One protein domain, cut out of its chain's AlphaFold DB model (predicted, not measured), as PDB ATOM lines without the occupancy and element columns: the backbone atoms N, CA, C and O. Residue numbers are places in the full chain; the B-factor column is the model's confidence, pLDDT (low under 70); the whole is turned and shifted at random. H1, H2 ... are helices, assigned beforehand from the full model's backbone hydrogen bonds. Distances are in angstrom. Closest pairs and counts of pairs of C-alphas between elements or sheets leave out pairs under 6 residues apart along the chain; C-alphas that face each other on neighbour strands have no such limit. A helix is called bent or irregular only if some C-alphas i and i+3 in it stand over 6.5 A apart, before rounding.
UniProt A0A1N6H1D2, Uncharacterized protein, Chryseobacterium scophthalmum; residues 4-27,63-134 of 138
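What this domain is: This is residues 4 to 27 and 63 to 134 of the 138 residues of an uncharacterized protein of Chryseobacterium scophthalmum (UniProt A0A1N6H1D2). Look for a narrow rod made of four helices running nearly alongside one another, an uneven bundle in which each helix runs opposite to the two that it touches: the long H4 beside H1, H1 beside the short H2, H2 beside H3, and H3 beside H4. H4 and H3 run along the rod, while residues 18 to 27 and the link at residues 97 to 106 carry the chain through the end away from H2. The printed part has 96 residues, with four named helices in the order H1, H2, H3, H4 and no named strand; the class is all helix. It is compact, with a radius of gyration of the C-alphas of 14.3 A, and spans 45 by 20 by 18 A.

Where its parts are: Find C-alpha 107 at (25.968, 57.210, 0.875); from there H4, the longest helix, residues 107 to 133, runs 36.4 A to C-alpha 133 at (54.800, 38.182, 12.370). It has a kink of 41 degrees near residue 114 and is only just irregular, with C-alphas 109 and 112 standing 6.8 A apart. Go back to C-alpha 4 at (43.669, 34.204, 20.791), where H1, residues 4 to 17, begins its 20.1 A. H2 is residues 63 to 71, 12.5 A long, and H3 is residues 78 to 96, 27.3 A long.

How they stand to each other: Start at H4, which touches H1, with the closest C-alphas, those of Ser 12 and Phe 121, 4.8 A apart; they run opposite ways at a shallow tilt of 24 degrees. H4 also touches H3, through residues 125 to 133 of H4 and 78 to 85 of H3 alone. Look there for the closest C-alphas, those of Lys 78 and Asn 132, at 6.3 A; this helical hairpin has a shallow tilt of 5 degrees. H2 and H3 form another helical hairpin, at a shallow tilt of 31 degrees, with the C-alphas of Thr 65 and Cys 84 closest at 5.8 A. H1 touches H2 with residues 9 to 13 alone, and the closest C-alphas, those of Lys 9 and Leu 70, are 6.6 A apart. H1 and H3 are near each other, while H2 and H4 are apart. Along the backbone, each O i to N i+4 pair is within hydrogen-bond range in H1 and H2, against 13 of 15 in H3 and 20 of 23 in H4.

The domain as a whole: The C-alphas farthest apart are those of Lys 76 and Tyr 105, at 45.2 A. Residues 28 to 62 are not printed, and C-alphas 27 and 63 stand 17.3 A apart across this cut. The links H2 to H3 and H3 to H4 are short. The model's mean pLDDT over the printed part is 86.3; look for values under 70 at residue 24 and at residues 104 to 109, of which 107 to 109 belong to H4.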
ATOM      1  N   THR A   4      43.694  32.806  21.240       82.31
ATOM      2  CA  THR A   4      43.669  34.204  20.791       82.31
ATOM      3  C   THR A   4      43.615  34.349  19.271       82.31
ATOM      4  O   THR A   4      42.775  35.080  18.760       82.31
ATOM      5  N   MET A   5      44.426  33.603  18.514       83.50
ATOM      6  CA  MET A   5      44.388  33.657  17.043       83.50
ATOM      7  C   MET A   5      43.053  33.159  16.482       83.50
ATOM      8  O   MET A   5      42.614  33.653  15.450       83.50
ATOM      9  N   LYS A   6      42.404  32.177  17.128       85.25
ATOM     10  CA  LYS A   6      41.085  31.684  16.686       85.25
ATOM     11  C   LYS A   6      40.025  32.759  16.873       85.25
ATOM     12  O   LYS A   6      39.241  32.989  15.960       85.25
ATOM     13  N   ILE A   7      40.064  33.428  18.022       88.50
ATOM     14  CA  ILE A   7      39.144  34.511  18.365       88.50
ATOM     15  C   ILE A   7      39.285  35.659  17.362       88.50
ATOM     16  O   ILE A   7      38.291  36.040  16.756       88.50
ATOM     17  N   PHE A   8      40.504  36.139  17.084       88.44
ATOM     18  CA  PHE A   8      40.702  37.212  16.099       88.44
ATOM     19  C   PHE A   8      40.229  36.832  14.692       88.44
ATOM     20  O   PHE A   8      39.651  37.670  14.009       88.44
ATOM     21  N   LYS A   9      40.414  35.575  14.259       89.44
ATOM     22  CA  LYS A   9      39.897  35.124  12.957       89.44
ATOM     23  C   LYS A   9      38.379  35.148  12.906       89.44
ATOM     24  O   LYS A   9      37.821  35.621  11.923       89.44
ATOM     25  N   LEU A  10      37.728  34.622  13.943       92.19
ATOM     26  CA  LEU A  10      36.271  34.619  14.031       92.19
ATOM     27  C   LEU A  10      35.728  36.045  14.052       92.19
ATOM     28  O   LEU A  10      34.817  36.334  13.288       92.19
ATOM     29  N   ILE A  11      36.336  36.939  14.839       92.94
ATOM     30  CA  ILE A  11      35.970  38.360  14.863       92.94
ATOM     31  C   ILE A  11      36.101  38.957  13.462       92.94
ATOM     32  O   ILE A  11      35.115  39.497  12.982       92.94
ATOM     33  N   SER A  12      37.244  38.786  12.781       93.19
ATOM     34  CA  SER A  12      37.440  39.279  11.407       93.19
ATOM     35  C   SER A  12      36.364  38.778  10.441       93.19
ATOM     36  O   SER A  12      35.860  39.547   9.629       93.19
ATOM     37  N   ILE A  13      36.002  37.497  10.513       94.06
ATOM     38  CA  ILE A  13      35.014  36.903   9.606       94.06
ATOM     39  C   ILE A  13      33.620  37.439   9.898       94.06
ATOM     40  O   ILE A  13      32.934  37.872   8.980       94.06
ATOM     41  N   VAL A  14      33.215  37.450  11.168       94.44
ATOM     42  CA  VAL A  14      31.899  37.956  11.571       94.44
ATOM     43  C   VAL A  14      31.779  39.438  11.226       94.44
ATOM     44  O   VAL A  14      30.781  39.840  10.636       94.44
ATOM     45  N   SER A  15      32.809  40.241  11.508       94.38
ATOM     46  CA  SER A  15      32.816  41.657  11.139       94.38
ATOM     47  C   SER A  15      32.755  41.851   9.630       94.38
ATOM     48  O   SER A  15      31.995  42.696   9.179       94.38
ATOM     49  N   TYR A  16      33.484  41.045   8.850       94.81
ATOM     50  CA  TYR A  16      33.435  41.099   7.390       94.81
ATOM     51  C   TYR A  16      32.031  40.776   6.862       94.81
ATOM     52  O   TYR A  16      31.488  41.526   6.060       94.81
ATOM     53  N   MET A  17      31.404  39.704   7.351       93.81
ATOM     54  CA  MET A  17      30.055  39.309   6.926       93.81
ATOM     55  C   MET A  17      28.986  40.357   7.267       93.81
ATOM     56  O   MET A  17      27.971  40.427   6.574       93.81
ATOM     57  N   MET A  18      29.222  41.163   8.305       94.25
ATOM     58  CA  MET A  18      28.339  42.241   8.759       94.25
ATOM     59  C   MET A  18      28.560  43.574   8.036       94.25
ATOM     60  O   MET A  18      27.817  44.516   8.291       94.25
ATOM     61  N   ILE A  19      29.552  43.688   7.146       93.00
ATOM     62  CA  ILE A  19      29.743  44.902   6.345       93.00
ATOM     63  C   ILE A  19      28.505  45.105   5.466       93.00
ATOM     64  O   ILE A  19      28.192  44.257   4.635       93.00
ATOM     65  N   CYS A  20      27.803  46.218   5.658       90.88
ATOM     66  CA  CYS A  20      26.638  46.593   4.858       90.88
ATOM     67  C   CYS A  20      27.041  47.239   3.531       90.88
ATOM     68  O   CYS A  20      28.009  47.998   3.480       90.88
ATOM     69  N   SER A  21      26.278  46.984   2.468       87.00
ATOM     70  CA  SER A  21      26.404  47.746   1.229       87.00
ATOM     71  C   SER A  21      25.958  49.192   1.408       87.00
ATOM     72  O   SER A  21      25.245  49.544   2.349       87.00
ATOM     73  N   ILE A  22      26.426  50.048   0.506       84.19
ATOM     74  CA  ILE A  22      26.149  51.487   0.536       84.19
ATOM     75  C   ILE A  22      24.943  51.836  -0.359       84.19
ATOM     76  O   ILE A  22      24.443  52.958  -0.352       84.19
ATOM     77  N   ASP A  23      24.426  50.837  -1.070       78.69
ATOM     78  CA  ASP A  23      23.249  50.916  -1.926       78.69
ATOM     79  C   ASP A  23      21.957  51.135  -1.118       78.69
ATOM     80  O   ASP A  23      21.911  50.967   0.102       78.69
ATOM     81  N   SER A  24      20.860  51.419  -1.825       69.88
ATOM     82  CA  SER A  24      19.532  51.705  -1.251       69.88
ATOM     83  C   SER A  24      18.988  50.639  -0.291       69.88
ATOM     84  O   SER A  24      18.163  50.951   0.564       69.88
ATOM     85  N   LYS A  25      19.433  49.383  -0.417       78.94
ATOM     86  CA  LYS A  25      18.982  48.268   0.430       78.94
ATOM     87  C   LYS A  25      19.874  48.023   1.654       78.94
ATOM     88  O   LYS A  25      19.432  47.350   2.579       78.94
ATOM     89  N   GLY A  26      21.108  48.539   1.665       81.88
ATOM     90  CA  GLY A  26      22.020  48.456   2.813       81.88
ATOM     91  C   GLY A  26      22.314  47.040   3.329       81.88
ATOM     92  O   GLY A  26      22.544  46.853   4.526       81.88
ATOM     93  N   PHE A  27      22.256  46.022   2.467       90.50
ATOM     94  CA  PHE A  27      22.339  44.631   2.910       90.50
ATOM     95  C   PHE A  27      23.754  44.247   3.353       90.50
ATOM     96  O   PHE A  27      24.726  44.632   2.702       90.50
ATOM     97  N   ILE A  63      33.751  32.819  -0.458       93.94
ATOM     98  CA  ILE A  63      33.587  31.662   0.433       93.94
ATOM     99  C   ILE A  63      34.901  30.870   0.527       93.94
ATOM    100  O   ILE A  63      35.319  30.456   1.616       93.94
ATOM    101  N   GLY A  64      35.594  30.707  -0.601       93.62
ATOM    102  CA  GLY A  64      36.906  30.073  -0.678       93.62
ATOM    103  C   GLY A  64      37.962  30.834   0.123       93.62
ATOM    104  O   GLY A  64      38.659  30.239   0.945       93.62
ATOM    105  N   THR A  65      38.047  32.155  -0.044       94.56
ATOM    106  CA  THR A  65      39.009  32.998   0.683       94.56
ATOM    107  C   THR A  65      38.741  33.021   2.185       94.56
ATOM    108  O   THR A  65      39.692  32.870   2.953       94.56
ATOM    109  N   LEU A  66      37.480  33.090   2.631       93.12
ATOM    110  CA  LEU A  66      37.107  32.947   4.046       93.12
ATOM    111  C   LEU A  66      37.508  31.573   4.610       93.12
ATOM    112  O   LEU A  66      38.080  31.477   5.701       93.12
ATOM    113  N   SER A  67      37.270  30.504   3.846       93.44
ATOM    114  CA  SER A  67      37.629  29.135   4.236       93.44
ATOM    115  C   SER A  67      39.140  28.954   4.380       93.44
ATOM    116  O   SER A  67      39.621  28.330   5.333       93.44
ATOM    117  N   VAL A  68      39.912  29.515   3.450       93.19
ATOM    118  CA  VAL A  68      41.374  29.487   3.491       93.19
ATOM    119  C   VAL A  68      41.896  30.344   4.651       93.19
ATOM    120  O   VAL A  68      42.734  29.874   5.424       93.19
ATOM    121  N   PHE A  69      41.330  31.536   4.859       91.56
ATOM    122  CA  PHE A  69      41.668  32.428   5.971       91.56
ATOM    123  C   PHE A  69      41.500  31.734   7.333       91.56
ATOM    124  O   PHE A  69      42.392  31.804   8.189       91.56
ATOM    125  N   LEU A  70      40.419  30.964   7.522       89.25
ATOM    126  CA  LEU A  70      40.206  30.129   8.712       89.25
ATOM    127  C   LEU A  70      41.307  29.080   8.904       89.25
ATOM    128  O   LEU A  70      41.815  28.915  10.020       89.25
ATOM    129  N   LYS A  71      41.724  28.417   7.822       88.88
ATOM    130  CA  LYS A  71      42.685  27.303   7.849       88.88
ATOM    131  C   LYS A  71      44.152  27.728   7.998       88.88
ATOM    132  O   LYS A  71      44.948  26.901   8.441       88.88
ATOM    133  N   CYS A  72      44.519  28.988   7.721       87.19
ATOM    134  CA  CYS A  72      45.910  29.459   7.835       87.19
ATOM    135  C   CYS A  72      46.542  29.158   9.209       87.19
ATOM    136  O   CYS A  72      46.013  29.537  10.260       87.19
ATOM    137  N   ARG A  73      47.714  28.531   9.229       79.56
ATOM    138  CA  ARG A  73      48.470  28.227  10.447       79.56
ATOM    139  C   ARG A  73      49.408  29.374  10.815       79.56
ATOM    140  O   ARG A  73      49.973  30.052   9.956       79.56
ATOM    141  N   LYS A  74      49.597  29.562  12.125       73.31
ATOM    142  CA  LYS A  74      50.532  30.555  12.667       73.31
ATOM    143  C   LYS A  74      51.949  30.270  12.150       73.31
ATOM    144  O   LYS A  74      52.357  29.110  12.113       73.31
ATOM    145  N   TYR A  75      52.674  31.315  11.766       71.00
ATOM    146  CA  TYR A  75      54.050  31.333  11.254       71.00
ATOM    147  C   TYR A  75      54.303  30.667   9.893       71.00
ATOM    148  O   TYR A  75      55.106  31.197   9.128       71.00
ATOM    149  N   LYS A  76      53.621  29.563   9.558       79.44
ATOM    150  CA  LYS A  76      53.750  28.909   8.243       79.44
ATOM    151  C   LYS A  76      53.083  29.712   7.128       79.44
ATOM    152  O   LYS A  76      53.719  30.009   6.124       79.44
ATOM    153  N   ASP A  77      51.847  30.152   7.346       84.81
ATOM    154  CA  ASP A  77      50.998  30.672   6.265       84.81
ATOM    155  C   ASP A  77      50.875  32.203   6.316       84.81
ATOM    156  O   ASP A  77      49.831  32.774   6.010       84.81
ATOM    157  N   LYS A  78      51.933  32.894   6.758       84.62
ATOM    158  CA  LYS A  78      51.910  34.345   7.019       84.62
ATOM    159  C   LYS A  78      51.594  35.185   5.775       84.62
ATOM    160  O   LYS A  78      50.787  36.104   5.859       84.62
ATOM    161  N   TYR A  79      52.174  34.842   4.625       89.00
ATOM    162  CA  TYR A  79      51.917  35.536   3.357       89.00
ATOM    163  C   TYR A  79      50.545  35.191   2.789       89.00
ATOM    164  O   TYR A  79      49.859  36.058   2.258       89.00
ATOM    165  N   LEU A  80      50.113  33.943   2.976       90.50
ATOM    166  CA  LEU A  80      48.790  33.492   2.570       90.50
ATOM    167  C   LEU A  80      47.704  34.249   3.347       90.50
ATOM    168  O   LEU A  80      46.715  34.687   2.771       90.50
ATOM    169  N   LEU A  81      47.921  34.481   4.642       89.81
ATOM    170  CA  LEU A  81      47.005  35.254   5.473       89.81
ATOM    171  C   LEU A  81      46.882  36.711   5.007       89.81
ATOM    172  O   LEU A  81      45.773  37.239   4.954       89.81
ATOM    173  N   ILE A  82      48.004  37.343   4.642       91.56
ATOM    174  CA  ILE A  82      48.011  38.694   4.059       91.56
ATOM    175  C   ILE A  82      47.252  38.699   2.729       91.56
ATOM    176  O   ILE A  82      46.422  39.573   2.506       91.56
ATOM    177  N   PHE A  83      47.494  37.707   1.872       93.62
ATOM    178  CA  PHE A  83      46.794  37.581   0.598       93.62
ATOM    179  C   PHE A  83      45.277  37.452   0.790       93.62
ATOM    180  O   PHE A  83      44.516  38.177   0.152       93.62
ATOM    181  N   CYS A  84      44.826  36.606   1.722       93.75
ATOM    182  CA  CYS A  84      43.411  36.504   2.075       93.75
ATOM    183  C   CYS A  84      42.847  37.837   2.580       93.75
ATOM    184  O   CYS A  84      41.751  38.212   2.182       93.75
ATOM    185  N   PHE A  85      43.584  38.563   3.425       93.19
ATOM    186  CA  PHE A  85      43.152  39.875   3.907       93.19
ATOM    187  C   PHE A  85      42.976  40.879   2.761       93.19
ATOM    188  O   PHE A  85      41.924  41.506   2.664       93.19
ATOM    189  N   ILE A  86      43.958  40.988   1.863       94.38
ATOM    190  CA  ILE A  86      43.900  41.889   0.702       94.38
ATOM    191  C   ILE A  86      42.745  41.501  -0.228       94.38
ATOM    192  O   ILE A  86      41.994  42.365  -0.672       94.38
ATOM    193  N   SER A  87      42.572  40.205  -0.494       94.44
ATOM    194  CA  SER A  87      41.493  39.697  -1.346       94.44
ATOM    195  C   SER A  87      40.110  39.988  -0.754       94.44
ATOM    196  O   SER A  87      39.228  40.472  -1.464       94.44
ATOM    197  N   LEU A  88      39.931  39.789   0.556       94.12
ATOM    198  CA  LEU A  88      38.694  40.152   1.245       94.12
ATOM    199  C   LEU A  88      38.470  41.669   1.217       94.12
ATOM    200  O   LEU A  88      37.355  42.104   0.954       94.12
ATOM    201  N   LEU A  89      39.510  42.486   1.386       93.62
ATOM    202  CA  LEU A  89      39.399  43.944   1.298       93.62
ATOM    203  C   LEU A  89      38.950  44.392  -0.103       93.62
ATOM    204  O   LEU A  89      37.988  45.143  -0.218       93.62
ATOM    205  N   LEU A  90      39.549  43.857  -1.167       92.25
ATOM    206  CA  LEU A  90      39.105  44.100  -2.546       92.25
ATOM    207  C   LEU A  90      37.648  43.687  -2.762       92.25
ATOM    208  O   LEU A  90      36.878  44.426  -3.370       92.25
ATOM    209  N   SER A  91      37.241  42.542  -2.215       92.12
ATOM    210  CA  SER A  91      35.854  42.096  -2.339       92.12
ATOM    211  C   SER A  91      34.865  43.050  -1.662       92.12
ATOM    212  O   SER A  91      33.767  43.226  -2.181       92.12
ATOM    213  N   THR A  92      35.243  43.734  -0.569       90.88
ATOM    214  CA  THR A  92      34.352  44.733   0.052       90.88
ATOM    215  C   THR A  92      33.996  45.847  -0.925       90.88
ATOM    216  O   THR A  92      32.844  46.257  -0.962       90.88
ATOM    217  N   ILE A  93      34.924  46.277  -1.783       89.50
ATOM    218  CA  ILE A  93      34.677  47.313  -2.797       89.50
ATOM    219  C   ILE A  93      33.604  46.845  -3.792       89.50
ATOM    220  O   ILE A  93      32.724  47.620  -4.159       89.50
ATOM    221  N   ILE A  94      33.651  45.564  -4.175       87.94
ATOM    222  CA  ILE A  94      32.694  44.939  -5.096       87.94
ATOM    223  C   ILE A  94      31.313  44.825  -4.442       87.94
ATOM    224  O   ILE A  94      30.332  45.301  -5.004       87.94
ATOM    225  N   TYR A  95      31.227  44.231  -3.247       88.06
ATOM    226  CA  TYR A  95      29.942  43.990  -2.579       88.06
ATOM    227  C   TYR A  95      29.260  45.262  -2.084       88.06
ATOM    228  O   TYR A  95      28.040  45.299  -1.968       88.06
ATOM    229  N   THR A  96      30.031  46.295  -1.751       86.44
ATOM    230  CA  THR A  96      29.464  47.515  -1.165       86.44
ATOM    231  C   THR A  96      28.980  48.514  -2.197       86.44
ATOM    232  O   THR A  96      28.272  49.443  -1.815       86.44
ATOM    233  N   GLY A  97      29.372  48.355  -3.466       82.19
ATOM    234  CA  GLY A  97      29.013  49.290  -4.528       82.19
ATOM    235  C   GLY A  97      29.610  50.686  -4.331       82.19
ATOM    236  O   GLY A  97      29.116  51.642  -4.924       82.19
ATOM    237  N   ILE A  98      30.665  50.832  -3.514       81.56
ATOM    238  CA  ILE A  98      31.213  52.145  -3.121       81.56
ATOM    239  C   ILE A  98      31.748  52.962  -4.306       81.56
ATOM    240  O   ILE A  98      31.791  54.186  -4.242       81.56
ATOM    241  N   LEU A  99      32.141  52.287  -5.392       82.31
ATOM    242  CA  LEU A  99      32.614  52.916  -6.628       82.31
ATOM    243  C   LEU A  99      31.484  53.249  -7.613       82.31
ATOM    244  O   LEU A  99      31.750  53.851  -8.651       82.31
ATOM    245  N   ASN A 100      30.242  52.851  -7.332       81.06
ATOM    246  CA  ASN A 100      29.126  53.098  -8.231       81.06
ATOM    247  C   ASN A 100      28.542  54.503  -7.973       81.06
ATOM    248  O   ASN A 100      27.975  54.746  -6.903       81.06
ATOM    249  N   PRO A 101      28.625  55.433  -8.945       76.38
ATOM    250  CA  PRO A 101      28.192  56.813  -8.751       76.38
ATOM    251  C   PRO A 101      26.679  56.956  -8.524       76.38
ATOM    252  O   PRO A 101      26.233  57.936  -7.936       76.38
ATOM    253  N   SER A 102      25.871  55.970  -8.921       75.88
ATOM    254  CA  SER A 102      24.428  55.980  -8.637       75.88
ATOM    255  C   SER A 102      24.096  55.864  -7.139       75.88
ATOM    256  O   SER A 102      23.001  56.237  -6.719       75.88
ATOM    257  N   ASN A 103      25.055  55.435  -6.311       74.75
ATOM    258  CA  ASN A 103      24.877  55.258  -4.871       74.75
ATOM    259  C   ASN A 103      25.252  56.490  -4.033       74.75
ATOM    260  O   ASN A 103      25.041  56.479  -2.819       74.75
ATOM    261  N   TYR A 104      25.758  57.570  -4.647       69.25
ATOM    262  CA  TYR A 104      26.166  58.789  -3.926       69.25
ATOM    263  C   TYR A 104      25.039  59.391  -3.070       69.25
ATOM    264  O   TYR A 104      25.301  59.945  -2.006       69.25
ATOM    265  N   TYR A 105      23.778  59.243  -3.488       65.06
ATOM    266  CA  TYR A 105      22.632  59.784  -2.753       65.06
ATOM    267  C   TYR A 105      22.337  59.023  -1.446       65.06
ATOM    268  O   TYR A 105      21.963  59.622  -0.438       65.06
ATOM    269  N   TYR A 106      22.555  57.704  -1.434       66.12
ATOM    270  CA  TYR A 106      22.324  56.836  -0.269       66.12
ATOM    271  C   TYR A 106      23.541  56.760   0.664       66.12
ATOM    272  O   TYR A 106      23.442  56.301   1.806       66.12
ATOM    273  N   GLN A 107      24.679  57.286   0.202       64.44
ATOM    274  CA  GLN A 107      25.968  57.210   0.875       64.44
ATOM    275  C   GLN A 107      25.919  57.759   2.304       64.44
ATOM    276  O   GLN A 107      26.454  57.134   3.213       64.44
ATOM    277  N   ASN A 108      25.212  58.869   2.536       65.06
ATOM    278  CA  ASN A 108      25.201  59.552   3.833       65.06
ATOM    279  C   ASN A 108      24.454  58.795   4.947       65.06
ATOM    280  O   ASN A 108      24.804  58.946   6.119       65.06
ATOM    281  N   GLN A 109      23.445  57.980   4.620       66.88
ATOM    282  CA  GLN A 109      22.704  57.195   5.622       66.88
ATOM    283  C   GLN A 109      23.347  55.827   5.869       66.88
ATOM    284  O   GLN A 109      23.465  55.398   7.019       66.88
ATOM    285  N   SER A 110      23.829  55.176   4.810       72.38
ATOM    286  CA  SER A 110      24.406  53.830   4.885       72.38
ATOM    287  C   SER A 110      25.862  53.820   5.371       72.38
ATOM    288  O   SER A 110      26.338  52.790   5.854       72.38
ATOM    289  N   LEU A 111      26.568  54.965   5.341       77.69
ATOM    290  CA  LEU A 111      27.986  55.041   5.723       77.69
ATOM    291  C   LEU A 111      28.260  54.539   7.142       77.69
ATOM    292  O   LEU A 111      29.284  53.908   7.379       77.69
ATOM    293  N   LYS A 112      27.369  54.827   8.099       77.31
ATOM    294  CA  LYS A 112      27.566  54.445   9.509       77.31
ATOM    295  C   LYS A 112      27.533  52.928   9.687       77.31
ATOM    296  O   LYS A 112      28.378  52.372  10.388       77.31
ATOM    297  N   TRP A 113      26.587  52.275   9.017       82.44
ATOM    298  CA  TRP A 113      26.393  50.825   9.050       82.44
ATOM    299  C   TRP A 113      27.474  50.074   8.274       82.44
ATOM    300  O   TRP A 113      27.817  48.954   8.633       82.44
ATOM    301  N   PHE A 114      28.069  50.709   7.267       86.25
ATOM    302  CA  PHE A 114      29.266  50.214   6.593       86.25
ATOM    303  C   PHE A 114      30.534  50.394   7.449       86.25
ATOM    304  O   PHE A 114      31.303  49.451   7.642       86.25
ATOM    305  N   ALA A 115      30.751  51.595   7.993       87.69
ATOM    306  CA  ALA A 115      32.021  51.990   8.597       87.69
ATOM    307  C   ALA A 115      32.373  51.173   9.844       87.69
ATOM    308  O   ALA A 115      33.506  50.716   9.969       87.69
ATOM    309  N   ILE A 116      31.423  50.961  10.761       90.19
ATOM    310  CA  ILE A 116      31.679  50.251  12.026       90.19
ATOM    311  C   ILE A 116      32.201  48.817  11.783       90.19
ATOM    312  O   ILE A 116      33.323  48.525  12.208       90.19
ATOM    313  N   PRO A 117      31.468  47.919  11.095       91.69
ATOM    314  CA  PRO A 117      31.947  46.560  10.836       91.69
ATOM    315  C   PRO A 117      33.207  46.542   9.965       91.69
ATOM    316  O   PRO A 117      34.085  45.708  10.190       91.69
ATOM    317  N   PHE A 118      33.352  47.492   9.035       92.75
ATOM    318  CA  PHE A 118      34.554  47.624   8.215       92.75
ATOM    319  C   PHE A 118      35.800  47.937   9.058       92.75
ATOM    320  O   PHE A 118      36.818  47.255   8.933       92.75
ATOM    321  N   PHE A 119      35.728  48.911   9.969       93.69
ATOM    322  CA  PHE A 119      36.848  49.237  10.856       93.69
ATOM    323  C   PHE A 119      37.194  48.082  11.790       93.69
ATOM    324  O   PHE A 119      38.375  47.776  11.963       93.69
ATOM    325  N   VAL A 120      36.188  47.405  12.352       94.19
ATOM    326  CA  VAL A 120      36.417  46.218  13.186       94.19
ATOM    327  C   VAL A 120      37.145  45.138  12.384       94.19
ATOM    328  O   VAL A 120      38.149  44.622  12.869       94.19
ATOM    329  N   PHE A 121      36.720  44.871  11.143       95.19
ATOM    330  CA  PHE A 121      37.370  43.914  10.244       95.19
ATOM    331  C   PHE A 121      38.829  44.272   9.943       95.19
ATOM    332  O   PHE A 121      39.706  43.401   9.989       95.19
ATOM    333  N   VAL A 122      39.111  45.540   9.643       94.62
ATOM    334  CA  VAL A 122      40.472  46.001   9.343       94.62
ATOM    335  C   VAL A 122      41.359  45.877  10.581       94.62
ATOM    336  O   VAL A 122      42.433  45.276  10.508       94.62
ATOM    337  N   LEU A 123      40.908  46.372  11.735       94.44
ATOM    338  CA  LEU A 123      41.686  46.349  12.976       94.44
ATOM    339  C   LEU A 123      41.935  44.925  13.480       94.44
ATOM    340  O   LEU A 123      43.057  44.601  13.886       94.44
ATOM    341  N   SER A 124      40.925  44.053  13.430       91.75
ATOM    342  CA  SER A 124      41.073  42.657  13.845       91.75
ATOM    343  C   SER A 124      42.039  41.911  12.925       91.75
ATOM    344  O   SER A 124      42.902  41.176  13.408       91.75
ATOM    345  N   SER A 125      41.967  42.150  11.613       89.50
ATOM    346  CA  SER A 125      42.831  41.494  10.628       89.50
ATOM    347  C   SER A 125      44.277  41.994  10.695       89.50
ATOM    348  O   SER A 125      45.201  41.180  10.659       89.50
ATOM    349  N   LEU A 126      44.496  43.299  10.890       92.00
ATOM    350  CA  LEU A 126      45.831  43.866  11.123       92.00
ATOM    351  C   LEU A 126      46.460  43.326  12.409       92.00
ATOM    352  O   LEU A 126      47.613  42.892  12.396       92.00
ATOM    353  N   SER A 127      45.693  43.272  13.500       90.31
ATOM    354  CA  SER A 127      46.145  42.675  14.765       90.31
ATOM    355  C   SER A 127      46.581  41.223  14.566       90.31
ATOM    356  O   SER A 127      47.613  40.790  15.081       90.31
ATOM    357  N   LEU A 128      45.835  40.475  13.753       88.75
ATOM    358  CA  LEU A 128      46.124  39.086  13.422       88.75
ATOM    359  C   LEU A 128      47.413  38.943  12.606       88.75
ATOM    360  O   LEU A 128      48.227  38.067  12.904       88.75
ATOM    361  N   ILE A 129      47.638  39.822  11.626       87.75
ATOM    362  CA  ILE A 129      48.881  39.877  10.847       87.75
ATOM    363  C   ILE A 129      50.066  40.172  11.773       87.75
ATOM    364  O   ILE A 129      51.036  39.413  11.778       87.75
ATOM    365  N   ILE A 130      49.971  41.192  12.630       87.50
ATOM    366  CA  ILE A 130      51.038  41.558  13.576       87.50
ATOM    367  C   ILE A 130      51.365  40.384  14.511       87.50
ATOM    368  O   ILE A 130      52.532  40.027  14.679       87.50
ATOM    369  N   LEU A 131      50.348  39.720  15.070       84.69
ATOM    370  CA  LEU A 131      50.523  38.539  15.927       84.69
ATOM    371  C   LEU A 131      51.153  37.347  15.197       84.69
ATOM    372  O   LEU A 131      51.786  36.500  15.835       84.69
ATOM    373  N   ASN A 132      50.970  37.258  13.880       83.94
ATOM    374  CA  ASN A 132      51.547  36.204  13.054       83.94
ATOM    375  C   ASN A 132      53.018  36.483  12.695       83.94
ATOM    376  O   ASN A 132      53.789  35.544  12.501       83.94
ATOM    377  N   PHE A 133      53.421  37.758  12.638       81.56
ATOM    378  CA  PHE A 133      54.800  38.182  12.370       81.56
ATOM    379  C   PHE A 133      55.650  38.374  13.626       81.56
ATOM    380  O   PHE A 133      56.876  38.275  13.547       81.56
ATOM    381  N   LYS A 134      55.033  38.606  14.790       76.88
ATOM    382  CA  LYS A 134      55.746  38.702  16.066       76.88
ATOM    383  C   LYS A 134      56.425  37.360  16.362       76.88
ATOM    384  O   LYS A 134      55.765  36.406  16.773       76.88
TER     385      LYS A 134